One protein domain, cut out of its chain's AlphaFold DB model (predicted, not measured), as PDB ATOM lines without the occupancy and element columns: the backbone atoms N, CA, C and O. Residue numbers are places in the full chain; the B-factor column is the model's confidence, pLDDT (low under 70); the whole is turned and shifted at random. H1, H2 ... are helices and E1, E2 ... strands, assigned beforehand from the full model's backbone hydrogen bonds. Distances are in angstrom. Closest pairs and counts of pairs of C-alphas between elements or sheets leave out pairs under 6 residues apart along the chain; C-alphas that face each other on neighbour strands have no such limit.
ATOM      1  N   VAL A   2     -30.507  32.850  46.751       83.94
ATOM      2  CA  VAL A   2     -29.598  33.337  47.822       83.94
ATOM      3  C   VAL A   2     -29.869  32.650  49.165       83.94
ATOM      4  O   VAL A   2     -28.944  32.168  49.807       83.94
ATOM      5  N   ASP A   3     -31.138  32.539  49.564       86.12
ATOM      6  CA  ASP A   3     -31.496  31.841  50.810       86.12
ATOM      7  C   ASP A   3     -31.136  30.353  50.762       86.12
ATOM      8  O   ASP A   3     -30.738  29.778  51.769       86.12
ATOM      9  N   GLU A   4     -31.221  29.752  49.572       87.62
ATOM     10  CA  GLU A   4     -30.837  28.358  49.352       87.62
ATOM     11  C   GLU A   4     -29.330  28.182  49.516       87.62
ATOM     12  O   GLU A   4     -28.899  27.355  50.310       87.62
ATOM     13  N   TYR A   5     -28.538  29.041  48.866       86.69
ATOM     14  CA  TYR A   5     -27.089  29.078  49.039       86.69
ATOM     15  C   TYR A   5     -26.692  29.204  50.514       86.69
ATOM     16  O   TYR A   5     -25.865  28.437  50.989       86.69
ATOM     17  N   ARG A   6     -27.308  30.126  51.261       89.12
ATOM     18  CA  ARG A   6     -27.006  30.317  52.691       89.12
ATOM     19  C   ARG A   6     -27.365  29.108  53.547       89.12
ATOM     20  O   ARG A   6     -26.726  28.883  54.566       89.12
ATOM     21  N   ARG A   7     -28.407  28.369  53.167       88.81
ATOM     22  CA  ARG A   7     -28.881  27.191  53.898       88.81
ATOM     23  C   ARG A   7     -27.980  25.981  53.677       88.81
ATOM     24  O   ARG A   7     -27.851  25.167  54.585       88.81
ATOM     25  N   THR A   8     -27.426  25.840  52.478       90.94
ATOM     26  CA  THR A   8     -26.685  24.643  52.073       90.94
ATOM     27  C   THR A   8     -25.191  24.885  51.905       90.94
ATOM     28  O   THR A   8     -24.479  23.938  51.626       90.94
ATOM     29  N   GLU A   9     -24.705  26.121  52.038       89.81
ATOM     30  CA  GLU A   9     -23.313  26.509  51.745       89.81
ATOM     31  C   GLU A   9     -22.878  26.142  50.311       89.81
ATOM     32  O   GLU A   9     -21.726  25.822  50.025       89.81
ATOM     33  N   GLY A  10     -23.833  26.206  49.379       93.19
ATOM     34  CA  GLY A  10     -23.670  25.798  47.982       93.19
ATOM     35  C   GLY A  10     -24.632  24.683  47.585       93.19
ATOM     36  O   GLY A  10     -25.118  23.934  48.425       93.19
ATOM     37  N   PHE A  11     -24.970  24.592  46.304       96.25
ATOM     38  CA  PHE A  11     -25.898  23.577  45.793       96.25
ATOM     39  C   PHE A  11     -25.742  23.398  44.284       96.25
ATOM     40  O   PHE A  11     -25.111  24.201  43.597       96.25
ATOM     41  N   THR A  12     -26.361  22.358  43.742       97.44
ATOM     42  CA  THR A  12     -26.534  22.167  42.304       97.44
ATOM     43  C   THR A  12     -27.924  22.631  41.892       97.44
ATOM     44  O   THR A  12     -28.936  22.120  42.361       97.44
ATOM     45  N   ALA A  13     -27.984  23.608  40.996       97.12
ATOM     46  CA  ALA A  13     -29.209  24.067  40.369       97.12
ATOM     47  C   ALA A  13     -29.509  23.194  39.144       97.12
ATOM     48  O   ALA A  13     -28.811  23.292  38.133       97.12
ATOM     49  N   LEU A  14     -30.545  22.361  39.213       98.38
ATOM     50  CA  LEU A  14     -31.106  21.679  38.048       98.38
ATOM     51  C   LEU A  14     -31.991  22.663  37.289       98.38
ATOM     52  O   LEU A  14     -32.886  23.269  37.872       98.38
ATOM     53  N   VAL A  15     -31.752  22.824  35.998       97.88
ATOM     54  CA  VAL A  15     -32.381  23.857  35.182       97.88
ATOM     55  C   VAL A  15     -33.174  23.206  34.064       97.88
ATOM     56  O   VAL A  15     -32.628  22.421  33.293       97.88
ATOM     57  N   VAL A  16     -34.445  23.579  33.935       97.81
ATOM     58  CA  VAL A  16     -35.318  23.144  32.840       97.81
ATOM     59  C   VAL A  16     -35.929  24.372  32.176       97.81
ATOM     60  O   VAL A  16     -36.648  25.142  32.810       97.81
ATOM     61  N   LEU A  17     -35.636  24.559  30.890       97.56
ATOM     62  CA  LEU A  17     -36.274  25.565  30.045       97.56
ATOM     63  C   LEU A  17     -37.633  25.058  29.582       97.56
ATOM     64  O   LEU A  17     -37.753  23.915  29.140       97.56
ATOM     65  N   LEU A  18     -38.637  25.921  29.661       96.56
ATOM     66  CA  LEU A  18     -40.033  25.584  29.430       96.56
ATOM     67  C   LEU A  18     -40.628  26.522  28.376       96.56
ATOM     68  O   LEU A  18     -40.367  27.729  28.393       96.56
ATOM     69  N   SER A  19     -41.456  25.974  27.489       95.38
ATOM     70  CA  SER A  19     -42.429  26.764  26.734       95.38
ATOM     71  C   SER A  19     -43.767  26.757  27.461       95.38
ATOM     72  O   SER A  19     -44.143  25.749  28.064       95.38
ATOM     73  N   ILE A  20     -44.463  27.888  27.417       92.50
ATOM     74  CA  ILE A  20     -45.757  28.097  28.059       92.50
ATOM     75  C   ILE A  20     -46.745  28.514  26.970       92.50
ATOM     76  O   ILE A  20     -46.706  29.637  26.469       92.50
ATOM     77  N   GLY A  21     -47.621  27.586  26.591       87.25
ATOM     78  CA  GLY A  21     -48.749  27.823  25.691       87.25
ATOM     79  C   GLY A  21     -50.059  28.040  26.454       87.25
ATOM     80  O   GLY A  21     -50.080  28.092  27.680       87.25
ATOM     81  N   ASN A  22     -51.179  28.126  25.727       80.19
ATOM     82  CA  ASN A  22     -52.491  28.437  26.316       80.19
ATOM     83  C   ASN A  22     -52.938  27.459  27.418       80.19
ATOM     84  O   ASN A  22     -53.517  27.897  28.406       80.19
ATOM     85  N   PHE A  23     -52.678  26.159  27.258       78.94
ATOM     86  CA  PHE A  23     -53.083  25.122  28.222       78.94
ATOM     87  C   PHE A  23     -51.973  24.113  28.525       78.94
ATOM     88  O   PHE A  23     -52.219  23.081  29.140       78.94
ATOM     89  N   GLU A  24     -50.747  24.387  28.082       84.75
ATOM     90  CA  GLU A  24     -49.646  23.440  28.197       84.75
ATOM     91  C   GLU A  24     -48.363  24.136  28.623       84.75
ATOM     92  O   GLU A  24     -48.017  25.214  28.138       84.75
ATOM     93  N   VAL A  25     -47.632  23.462  29.505       90.81
ATOM     94  CA  VAL A  25     -46.248  23.781  29.844       90.81
ATOM     95  C   VAL A  25     -45.392  22.606  29.387       90.81
ATOM     96  O   VAL A  25     -45.680  21.464  29.755       90.81
ATOM     97  N   LEU A  26     -44.387  22.864  28.547       92.44
ATOM     98  CA  LEU A  26     -43.587  21.827  27.888       92.44
ATOM     99  C   LEU A  26     -42.083  22.039  28.128       92.44
ATOM    100  O   LEU A  26     -41.586  23.137  27.869       92.44
ATOM    101  N   PRO A  27     -41.333  21.009  28.569       95.06
ATOM    102  CA  PRO A  27     -39.880  21.081  28.670       95.06
ATOM    103  C   PRO A  27     -39.215  21.134  27.289       95.06
ATOM    104  O   PRO A  27     -39.566  20.385  26.380       95.06
ATOM    105  N   LEU A  28     -38.234  22.027  27.140       95.94
ATOM    106  CA  LEU A  28     -37.508  22.286  25.893       95.94
ATOM    107  C   LEU A  28     -36.075  21.755  25.937       95.94
ATOM    108  O   LEU A  28     -35.617  21.059  25.026       95.94
ATOM    109  N   ARG A  29     -35.336  22.146  26.975       96.81
ATOM    110  CA  ARG A  29     -33.928  21.814  27.216       96.81
ATOM    111  C   ARG A  29     -33.680  21.806  28.712       96.81
ATOM    112  O   ARG A  29     -34.349  22.528  29.447       96.81
ATOM    113  N   SER A  30     -32.683  21.052  29.136       97.00
ATOM    114  CA  SER A  30     -32.273  20.994  30.526       97.00
ATOM    115  C   SER A  30     -30.757  21.036  30.652       97.00
ATOM    116  O   SER A  30     -30.017  20.724  29.716       97.00
ATOM    117  N   THR A  31     -30.295  21.479  31.812       96.69
ATOM    118  CA  THR A  31     -28.892  21.443  32.215       96.69
ATOM    119  C   THR A  31     -28.818  21.477  33.740       96.69
ATOM    120  O   THR A  31     -29.842  21.560  34.417       96.69
ATOM    121  N   PHE A  32     -27.620  21.441  34.302       97.00
ATOM    122  CA  PHE A  32     -27.394  21.781  35.698       97.00
ATOM    123  C   PHE A  32     -26.190  22.713  35.817       97.00
ATOM    124  O   PHE A  32     -25.351  22.785  34.919       97.00
ATOM    125  N   MET A  33     -26.118  23.444  36.923       95.19
ATOM    126  CA  MET A  33     -24.965  24.270  37.272       95.19
ATOM    127  C   MET A  33     -24.720  24.225  38.775       95.19
ATOM    128  O   MET A  33     -25.667  24.217  39.560       95.19
ATOM    129  N   HIS A  34     -23.455  24.222  39.183       95.44
ATOM    130  CA  HIS A  34     -23.093  24.330  40.592       95.44
ATOM    131  C   HIS A  34     -23.058  25.798  41.010       95.44
ATOM    132  O   HIS A  34     -22.456  26.637  40.340       95.44
ATOM    133  N   VAL A  35     -23.717  26.097  42.120       93.88
ATOM    134  CA  VAL A  35     -23.783  27.418  42.737       93.88
ATOM    135  C   VAL A  35     -22.949  27.365  44.009       93.88
ATOM    136  O   VAL A  35     -23.311  26.681  44.963       93.88
ATOM    137  N   ILE A  36     -21.822  28.076  44.000       91.56
ATOM    138  CA  ILE A  36     -20.840  28.121  45.098       91.56
ATOM    139  C   ILE A  36     -20.697  29.523  45.720       91.56
ATOM    140  O   ILE A  36     -19.838  29.737  46.568       91.56
ATOM    141  N   GLY A  37     -21.548  30.467  45.311       90.56
ATOM    142  CA  GLY A  37     -21.580  31.857  45.772       90.56
ATOM    143  C   GLY A  37     -22.939  32.502  45.484       90.56
ATOM    144  O   GLY A  37     -23.803  31.879  44.854       90.56
ATOM    145  N   ASP A  38     -23.146  33.734  45.948       85.62
ATOM    146  CA  ASP A  38     -24.414  34.468  45.824       85.62
ATOM    147  C   ASP A  38     -24.384  35.624  44.803       85.62
ATOM    148  O   ASP A  38     -25.348  36.379  44.678       85.62
ATOM    149  N   GLU A  39     -23.331  35.710  43.986       85.94
ATOM    150  CA  GLU A  39     -23.122  36.779  43.002       85.94
ATOM    151  C   GLU A  39     -23.912  36.581  41.693       85.94
ATOM    152  O   GLU A  39     -23.886  37.431  40.795       85.94
ATOM    153  N   LEU A  40     -24.616  35.452  41.543       84.31
ATOM    154  CA  LEU A  40     -25.377  35.143  40.334       84.31
ATOM    155  C   LEU A  40     -26.607  36.054  40.213       84.31
ATOM    156  O   LEU A  40     -27.641  35.840  40.849       84.31
ATOM    157  N   THR A  41     -26.516  37.051  39.333       88.44
ATOM    158  CA  THR A  41     -27.649  37.916  38.995       88.44
ATOM    159  C   THR A  41     -28.608  37.244  38.010       88.44
ATOM    160  O   THR A  41     -28.235  36.343  37.254       88.44
ATOM    161  N   TRP A  42     -29.851  37.734  37.961       90.44
ATOM    162  CA  TRP A  42     -30.830  37.289  36.966       90.44
ATOM    163  C   TRP A  42     -30.347  37.523  35.528       90.44
ATOM    164  O   TRP A  42     -30.520  36.656  34.675       90.44
ATOM    165  N   LEU A  43     -29.686  38.659  35.267       90.31
ATOM    166  CA  LEU A  43     -29.132  38.973  33.950       90.31
ATOM    167  C   LEU A  43     -28.113  37.909  33.513       90.31
ATOM    168  O   LEU A  43     -28.289  37.314  32.451       90.31
ATOM    169  N   ASN A  44     -27.135  37.596  34.372       89.56
ATOM    170  CA  ASN A  44     -26.124  36.564  34.109       89.56
ATOM    171  C   ASN A  44     -26.777  35.212  33.792       89.56
ATOM    172  O   ASN A  44     -26.392  34.530  32.841       89.56
ATOM    173  N   LEU A  45     -27.797  34.836  34.571       90.12
ATOM    174  CA  LEU A  45     -28.537  33.601  34.344       90.12
ATOM    175  C   LEU A  45     -29.239  33.622  32.980       90.12
ATOM    176  O   LEU A  45     -29.075  32.691  32.200       90.12
ATOM    177  N   THR A  46     -29.981  34.679  32.645       90.62
ATOM    178  CA  THR A  46     -30.688  34.750  31.354       90.62
ATOM    179  C   THR A  46     -29.750  34.708  30.150       90.62
ATOM    180  O   THR A  46     -30.084  34.073  29.146       90.62
ATOM    181  N   GLU A  47     -28.567  35.320  30.238       89.94
ATOM    182  CA  GLU A  47     -27.551  35.242  29.186       89.94
ATOM    183  C   GLU A  47     -27.033  33.813  29.001       89.94
ATOM    184  O   GLU A  47     -26.953  33.335  27.864       89.94
ATOM    185  N   LEU A  48     -26.765  33.111  30.106       89.75
ATOM    186  CA  LEU A  48     -26.372  31.704  30.093       89.75
ATOM    187  C   LEU A  48     -27.470  30.829  29.475       89.75
ATOM    188  O   LEU A  48     -27.191  30.030  28.583       89.75
ATOM    189  N   LEU A  49     -28.731  31.022  29.866       92.25
ATOM    190  CA  LEU A  49     -29.861  30.245  29.344       92.25
ATOM    191  C   LEU A  49     -30.127  30.511  27.859       92.25
ATOM    192  O   LEU A  49     -30.511  29.602  27.126       92.25
ATOM    193  N   ARG A  50     -29.879  31.733  27.376       88.94
ATOM    194  CA  ARG A  50     -30.002  32.072  25.949       88.94
ATOM    195  C   ARG A  50     -29.042  31.262  25.071       88.94
ATOM    196  O   ARG A  50     -29.367  30.997  23.915       88.94
ATOM    197  N   SER A  51     -27.898  30.826  25.607       89.25
ATOM    198  CA  SER A  51     -26.950  29.977  24.869       89.25
ATOM    199  C   SER A  51     -27.519  28.600  24.492       89.25
ATOM    200  O   SER A  51     -26.994  27.957  23.587       89.25
ATOM    201  N   ALA A  52     -28.634  28.172  25.104       90.88
ATOM    202  CA  ALA A  52     -29.299  26.904  24.800       90.88
ATOM    203  C   ALA A  52     -29.925  26.834  23.390       90.88
ATOM    204  O   ALA A  52     -30.336  25.756  22.959       90.88
ATOM    205  N   GLY A  53     -30.023  27.960  22.669       92.38
ATOM    206  CA  GLY A  53     -30.446  27.989  21.263       92.38
ATOM    207  C   GLY A  53     -31.930  27.687  21.021       92.38
ATOM    208  O   GLY A  53     -32.311  27.374  19.895       92.38
ATOM    209  N   VAL A  54     -32.770  27.776  22.056       94.38
ATOM    210  CA  VAL A  54     -34.226  27.585  21.978       94.38
ATOM    211  C   VAL A  54     -34.954  28.825  22.489       94.38
ATOM    212  O   VAL A  54     -34.496  29.475  23.428       94.38
ATOM    213  N   ALA A  55     -36.094  29.157  21.882       93.12
ATOM    214  CA  ALA A  55     -36.998  30.162  22.429       93.12
ATOM    215  C   ALA A  55     -37.735  29.555  23.631       93.12
ATOM    216  O   ALA A  55     -38.410  28.542  23.475       93.12
ATOM    217  N   TRP A  56     -37.571  30.147  24.813       95.50
ATOM    218  CA  TRP A  56     -38.178  29.685  26.062       95.50
ATOM    219  C   TRP A  56     -39.000  30.802  26.712       95.50
ATOM    220  O   TRP A  56     -38.675  31.985  26.580       95.50
ATOM    221  N   ASP A  57     -40.062  30.413  27.415       94.88
ATOM    222  CA  ASP A  57     -41.016  31.320  28.064       94.88
ATOM    223  C   ASP A  57     -40.782  31.392  29.578       94.88
ATOM    224  O   ASP A  57     -40.905  32.460  30.188       94.88
ATOM    225  N   GLY A  58     -40.381  30.264  30.175       95.75
ATOM    226  CA  GLY A  58     -39.999  30.175  31.578       95.75
ATOM    227  C   GLY A  58     -38.851  29.206  31.844       95.75
ATOM    228  O   GLY A  58     -38.443  28.426  30.983       95.75
ATOM    229  N   VAL A  59     -38.328  29.269  33.063       97.50
ATOM    230  CA  VAL A  59     -37.267  28.396  33.562       97.50
ATOM    231  C   VAL A  59     -37.613  27.900  34.960       97.50
ATOM    232  O   VAL A  59     -37.928  28.690  35.852       97.50
ATOM    233  N   LEU A  60     -37.554  26.584  35.142       97.88
ATOM    234  CA  LEU A  60     -37.559  25.931  36.446       97.88
ATOM    235  C   LEU A  60     -36.115  25.747  36.913       97.88
ATOM    236  O   LEU A  60     -35.291  25.212  36.174       97.88
ATOM    237  N   ILE A  61     -35.838  26.146  38.150       97.44
ATOM    238  CA  ILE A  61     -34.578  25.898  38.843       97.44
ATOM    239  C   ILE A  61     -34.864  25.078  40.102       97.44
ATOM    240  O   ILE A  61     -35.428  25.600  41.060       97.44
ATOM    241  N   MET A  62     -34.490  23.805  40.115       97.81
ATOM    242  CA  MET A  62     -34.636  22.930  41.278       97.81
ATOM    243  C   MET A  62     -33.288  22.806  41.994       97.81
ATOM    244  O   MET A  62     -32.347  22.282  41.395       97.81
ATOM    245  N   PRO A  63     -33.149  23.300  43.232       96.81
ATOM    246  CA  PRO A  63     -31.915  23.124  43.974       96.81
ATOM    247  C   PRO A  63     -31.807  21.697  44.522       96.81
ATOM    248  O   PRO A  63     -32.779  21.133  45.021       96.81
ATOM    249  N   VAL A  64     -30.611  21.128  44.432       97.19
ATOM    250  CA  VAL A  64     -30.238  19.852  45.043       97.19
ATOM    251  C   VAL A  64     -28.890  20.041  45.720       97.19
ATOM    252  O   VAL A  64     -27.950  20.532  45.094       97.19
ATOM    253  N   SER A  65     -28.783  19.661  46.986       96.50
ATOM    254  CA  SER A  65     -27.535  19.710  47.748       96.50
ATOM    255  C   SER A  65     -27.128  18.315  48.196       96.50
ATOM    256  O   SER A  65     -27.979  17.429  48.313       96.50
ATOM    257  N   ASP A  66     -25.840  18.127  48.469       94.44
ATOM    258  CA  ASP A  66     -25.388  16.924  49.161       94.44
ATOM    259  C   ASP A  66     -25.931  16.907  50.606       94.44
ATOM    260  O   ASP A  66     -26.432  17.905  51.137       94.44
ATOM    261  N   THR A  67     -25.854  15.740  51.232       89.88
ATOM    262  CA  THR A  67     -26.229  15.442  52.613       89.88
ATOM    263  C   THR A  67     -25.543  16.339  53.640       89.88
ATOM    264  O   THR A  67     -26.171  16.701  54.634       89.88
ATOM    265  N   GLU A  68     -24.297  16.744  53.389       89.81
ATOM    266  CA  GLU A  68     -23.540  17.675  54.239       89.81
ATOM    267  C   GLU A  68     -23.717  19.148  53.826       89.81
ATOM    268  O   GLU A  68     -23.163  20.039  54.466       89.81
ATOM    269  N   GLY A  69     -24.516  19.421  52.791       90.88
ATOM    270  CA  GLY A  69     -24.541  20.705  52.093       90.88
ATOM    271  C   GLY A  69     -23.615  20.713  50.876       90.88
ATOM    272  O   GLY A  69     -22.970  19.725  50.544       90.88
ATOM    273  N   GLY A  70     -23.570  21.830  50.162       95.44
ATOM    274  CA  GLY A  70     -22.774  21.992  48.958       95.44
ATOM    275  C   GLY A  70     -23.405  21.363  47.705       95.44
ATOM    276  O   GLY A  70     -24.478  20.749  47.747       95.44
ATOM    277  N   PRO A  71     -22.765  21.551  46.539       97.38
ATOM    278  CA  PRO A  71     -23.196  20.939  45.288       97.38
ATOM    279  C   PRO A  71     -23.026  19.415  45.299       97.38
ATOM    280  O   PRO A  71     -22.022  18.902  45.781       97.38
ATOM    281  N   VAL A  72     -23.971  18.701  44.686       98.12
ATOM    282  CA  VAL A  72     -23.825  17.259  44.419       98.12
ATOM    283  C   VAL A  72     -22.863  16.993  43.258       98.12
ATOM    284  O   VAL A  72     -22.709  17.840  42.375       98.12
ATOM    285  N   GLU A  73     -22.298  15.785  43.199       97.75
ATOM    286  CA  GLU A  73     -21.483  15.329  42.067       97.75
ATOM    287  C   GLU A  73     -22.241  15.360  40.726       97.75
ATOM    288  O   GLU A  73     -23.443  15.090  40.660       97.75
ATOM    289  N   ASP A  74     -21.521  15.577  39.620       98.31
ATOM    290  CA  ASP A  74     -22.061  15.592  38.251       98.31
ATOM    291  C   ASP A  74     -22.941  14.384  37.913       98.31
ATOM    292  O   ASP A  74     -23.951  14.511  37.214       98.31
ATOM    293  N   ILE A  75     -22.552  13.188  38.360       98.00
ATOM    294  CA  ILE A  75     -23.305  11.965  38.063       98.00
ATOM    295  C   ILE A  75     -24.653  11.951  38.790       98.00
ATOM    296  O   ILE A  75     -25.666  11.550  38.209       98.00
ATOM    297  N   VAL A  76     -24.678  12.458  40.024       98.25
ATOM    298  CA  VAL A  76     -25.896  12.639  40.814       98.25
ATOM    299  C   VAL A  76     -26.750  13.722  40.163       98.25
ATOM    300  O   VAL A  76     -27.906  13.466  39.849       98.25
ATOM    301  N   ALA A  77     -26.164  14.870  39.814       98.50
ATOM    302  CA  ALA A  77     -26.861  15.960  39.135       98.50
ATOM    303  C   ALA A  77     -27.544  15.506  37.834       98.50
ATOM    304  O   ALA A  77     -28.707  15.821  37.593       98.50
ATOM    305  N   ARG A  78     -26.853  14.716  37.000       98.38
ATOM    306  CA  ARG A  78     -27.422  14.148  35.764       98.38
ATOM    307  C   ARG A  78     -28.565  13.177  36.038       98.38
ATOM    308  O   ARG A  78     -29.508  13.117  35.249       98.38
ATOM    309  N   THR A  79     -28.459  12.399  37.110       98.50
ATOM    310  CA  THR A  79     -29.490  11.437  37.512       98.50
ATOM    311  C   THR A  79     -30.740  12.166  37.992       98.50
ATOM    312  O   THR A  79     -31.829  11.910  37.477       98.50
ATOM    313  N   GLU A  80     -30.570  13.144  38.880       98.44
ATOM    314  CA  GLU A  80     -31.656  13.977  39.398       98.44
ATOM    315  C   GLU A  80     -32.310  14.826  38.304       98.44
ATOM    316  O   GLU A  80     -33.533  14.945  38.264       98.44
ATOM    317  N   LEU A  81     -31.535  15.354  37.348       98.56
ATOM    318  CA  LEU A  81     -32.082  16.114  36.221       98.56
ATOM    319  C   LEU A  81     -33.026  15.259  35.367       98.56
ATOM    320  O   LEU A  81     -34.130  15.694  35.055       98.56
ATOM    321  N   ARG A  82     -32.632  14.023  35.040       98.06
ATOM    322  CA  ARG A  82     -33.483  13.089  34.280       98.06
ATOM    323  C   ARG A  82     -34.736  12.692  35.058       98.06
ATOM    324  O   ARG A  82     -35.809  12.549  34.471       98.06
ATOM    325  N   ALA A  83     -34.608  12.500  36.371       98.12
ATOM    326  CA  ALA A  83     -35.748  12.212  37.233       98.12
ATOM    327  C   ALA A  83     -36.723  13.398  37.278       98.12
ATOM    328  O   ALA A  83     -37.930  13.203  37.137       98.12
ATOM    329  N   LEU A  84     -36.207  14.623  37.396       98.38
ATOM    330  CA  LEU A  84     -36.997  15.850  37.361       98.38
ATOM    331  C   LEU A  84     -37.724  16.018  36.023       98.38
ATOM    332  O   LEU A  84     -38.920  16.291  36.019       98.38
ATOM    333  N   GLU A  85     -37.041  15.815  34.895       96.81
ATOM    334  CA  GLU A  85     -37.658  15.868  33.564       96.81
ATOM    335  C   GLU A  85     -38.842  14.908  33.450       96.81
ATOM    336  O   GLU A  85     -39.924  15.302  33.015       96.81
ATOM    337  N   LYS A  86     -38.653  13.657  33.884       96.81
ATOM    338  CA  LYS A  86     -39.714  12.650  33.880       96.81
ATOM    339  C   LYS A  86     -40.902  13.089  34.738       96.81
ATOM    340  O   LYS A  86     -42.033  13.046  34.262       96.81
ATOM    341  N   ARG A  87     -40.644  13.567  35.958       96.88
ATOM    342  CA  ARG A  87     -41.687  14.056  36.872       96.88
ATOM    343  C   ARG A  87     -42.466  15.228  36.283       96.88
ATOM    344  O   ARG A  87     -43.681  15.225  36.370       96.88
ATOM    345  N   VAL A  88     -41.793  16.187  35.643       94.81
ATOM    346  CA  VAL A  88     -42.445  17.343  34.997       94.81
ATOM    347  C   VAL A  88     -43.339  16.918  33.826       94.81
ATOM    348  O   VAL A  88     -44.381  17.531  33.590       94.81
ATOM    349  N   ILE A  89     -42.945  15.882  33.080       92.38
ATOM    350  CA  ILE A  89     -43.760  15.321  31.993       92.38
ATOM    351  C   ILE A  89     -45.009  14.626  32.550       92.38
ATOM    352  O   ILE A  89     -46.094  14.789  31.986       92.38
ATOM    353  N   GLU A  90     -44.850  13.861  33.633       94.19
ATOM    354  CA  GLU A  90     -45.929  13.125  34.301       94.19
ATOM    355  C   GLU A  90     -46.914  14.065  35.012       94.19
ATOM    356  O   GLU A  90     -48.124  13.900  34.879       94.19
ATOM    357  N   ASP A  91     -46.400  15.076  35.712       92.94
ATOM    358  CA  ASP A  91     -47.166  16.058  36.469       92.94
ATOM    359  C   ASP A  91     -46.489  17.439  36.419       92.94
ATOM    360  O   ASP A  91     -45.416  17.684  36.977       92.94
ATOM    361  N   ARG A  92     -47.159  18.392  35.766       91.31
ATOM    362  CA  ARG A  92     -46.647  19.760  35.590       91.31
ATOM    363  C   ARG A  92     -46.670  20.570  36.884       91.31
ATOM    364  O   ARG A  92     -45.962  21.571  36.972       91.31
ATOM    365  N   THR A  93     -47.436  20.160  37.893       93.44
ATOM    366  CA  THR A  93     -47.495  20.871  39.176       93.44
ATOM    367  C   THR A  93     -46.190  20.753  39.968       93.44
ATOM    368  O   THR A  93     -45.885  21.658  40.747       93.44
ATOM    369  N   VAL A  94     -45.352  19.745  39.676       95.81
ATOM    370  CA  VAL A  94     -43.993  19.569  40.231       95.81
ATOM    371  C   VAL A  94     -43.111  20.806  40.021       95.81
ATOM    372  O   VAL A  94     -42.239  21.103  40.836       95.81
ATOM    373  N   ILE A  95     -43.357  21.590  38.966       96.44
ATOM    374  CA  ILE A  95     -42.652  22.857  38.710       96.44
ATOM    375  C   ILE A  95     -42.763  23.822  39.909       96.44
ATOM    376  O   ILE A  95     -41.843  24.602  40.161       96.44
ATOM    377  N   ASN A  96     -43.851  23.754  40.681       96.25
ATOM    378  CA  ASN A  96     -44.074  24.612  41.845       96.25
ATOM    379  C   ASN A  96     -43.199  24.270  43.056       96.25
ATOM    380  O   ASN A  96     -43.049  25.117  43.935       96.25
ATOM    381  N   GLU A  97     -42.642  23.060  43.122       96.25
ATOM    382  CA  GLU A  97     -41.741  22.651  44.207       96.25
ATOM    383  C   GLU A  97     -40.390  23.370  44.117       96.25
ATOM    384  O   GLU A  97     -39.729  23.608  45.126       96.25
ATOM    385  N   GLY A  98     -39.985  23.732  42.899       96.12
ATOM    386  CA  GLY A  98     -38.727  24.408  42.637       96.12
ATOM    387  C   GLY A  98     -38.888  25.909  42.469       96.12
ATOM    388  O   GLY A  98     -39.841  26.555  42.918       96.12
ATOM    389  N   HIS A  99     -37.911  26.505  41.797       95.94
ATOM    390  CA  HIS A  99     -37.904  27.913  41.489       95.94
ATOM    391  C   HIS A  99     -38.291  28.237  40.047       95.94
ATOM    392  O   HIS A  99     -37.445  28.209  39.163       95.94
ATOM    393  N   PHE A 100     -39.560  28.594  39.824       96.56
ATOM    394  CA  PHE A 100     -40.094  28.885  38.494       96.56
ATOM    395  C   PHE A 100     -40.185  30.387  38.199       96.56
ATOM    396  O   PHE A 100     -40.794  31.145  38.961       96.56
ATOM    397  N   PHE A 101     -39.590  30.813  37.087       96.31
ATOM    398  CA  PHE A 101     -39.552  32.209  36.654       96.31
ATOM    399  C   PHE A 101     -39.868  32.347  35.166       96.31
ATOM    400  O   PHE A 101     -39.568  31.447  34.384       96.31
ATOM    401  N   ASP A 102     -40.428  33.485  34.762       94.00
ATOM    402  CA  ASP A 102     -40.452  33.873  33.348       94.00
ATOM    403  C   ASP A 102     -39.150  34.548  32.909       94.00
ATOM    404  O   ASP A 102     -38.268  34.829  33.719       94.00
ATOM    405  N   LYS A 103     -39.043  34.873  31.617       90.75
ATOM    406  CA  LYS A 103     -37.881  35.569  31.039       90.75
ATOM    407  C   LYS A 103     -37.535  36.925  31.671       90.75
ATOM    408  O   LYS A 103     -36.416  37.404  31.501       90.75
TER     409      LYS A 103
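This is residues 2 to 103 of the 116 residues of an uncharacterized protein of Rhizobiales bacterium 64-17 (UniProt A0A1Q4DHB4). A twisted sheet of four antiparallel strands is covered on one face by one long helix, H3, which runs along the strands over E2 and E1, with the short helix H4 on the same face slantwise to the strands. Two more short helices, H1 and H2, only graze the sheet and stay apart from H3 and H4. The length of the whole runs from the turn of the hairpin E1 and E2, at Asn 22, to the link between E3 and H3, at Glu 68. The printed part has 102 residues, with four named helices and four named strands in the order H1 E1 E2 H2 E3 H3 H4 E4; the sheet's order is E2 E1 E3 E4, and the class is mixed, helices and strands. It is compact, with a radius of gyration of the C-alphas of 13.3 A and spans of 41 by 29 by 22 A.

The sheet has the inner strands E1, residues 11 to 20, and E3, residues 58 to 64, which are antiparallel neighbours at 157 degrees between their directions; N 14 and O 62 are within hydrogen-bond range at 2.8 A. On the other side of E1 is the edge strand E2, residues 25 to 35, antiparallel to it at 160 degrees, with N 15 and O 31 at 2.8 A and N 33 and O 13 at 3.0 A; E1 and E2 form a hairpin. E2 bends by 73 degrees at residue 28. The other edge strand, E4, residues 99 to 102, is antiparallel to E3 at 163 degrees, with N 99 and O 61 at 2.7 A. H3, residues 74 to 90, is on the sheet at a height over the sheet of 8.5 A, over E2 and E1, and runs along the strands at 21 degrees to E2 on the local plane. Its closest C-alphas to E1 are those of Leu 81 and Leu 14, 5.9 A apart. H4, residues 92 to 97, is on the same face at a height over the sheet of 8.6 A, only just over E1, with 3 of its C-alphas falling on that strand, and slantwise to the strands at 35 degrees to E1 on the local plane. H3 and H4 together with the sheet make two layers, helices on one face of a sheet. H3, with residues 87 to 88 alone, and H4 only just touch, with 3 pairs of C-alphas within 8 A, and touch only at the corner by their link; the closest C-alphas are those of Val 88 and Val 94, 5.9 A apart, and the tilt is steep at 49 degrees, opposite ways. H1, residues 2 to 8, only grazes the sheet; its closest C-alphas to E1 are those of Tyr 5 and Phe 11, 6.5 A apart. H2, residues 42 to 50, only grazes the sheet with residues 46 to 50, and its closest C-alphas to E1 are those of Leu 49 and Leu 17, 8.0 A apart. E2, H2 and E3 form a split strand-helix-strand unit, two strands that run the same way with E1 between them in the sheet, and its crossover is right-handed. In H1, H2 and H3 every O i to N i+4 pair is within hydrogen-bond range; in H4 0 of 2 are, while 3 of 3 O i to N i+3 pairs are.

E1 is 27.0 A from first to last C-alpha, beginning at C-alpha 11 (-25.898, 23.577, 45.793); E2 is 26.2 A, E3 19.6 A and E4 10.4 A. H3 is 24.3 A long, from C-alpha 74 (-22.061, 15.592, 38.251). H1 is 10.1 A, H2 12.2 A and H4 10.3 A. E4 ends at C-alpha 102 (-40.452, 33.873, 33.348).

The two C-alphas farthest apart are those of Asn 22 and Glu 68, 41.6 A. The printed part, residues 2 to 103, has no cut. No link is long: four are tight, and those from E2 to H2, H2 to E3 and E3 to H3 are short. The mean pLDDT of the printed part is 93.6, and no printed residue is under 70.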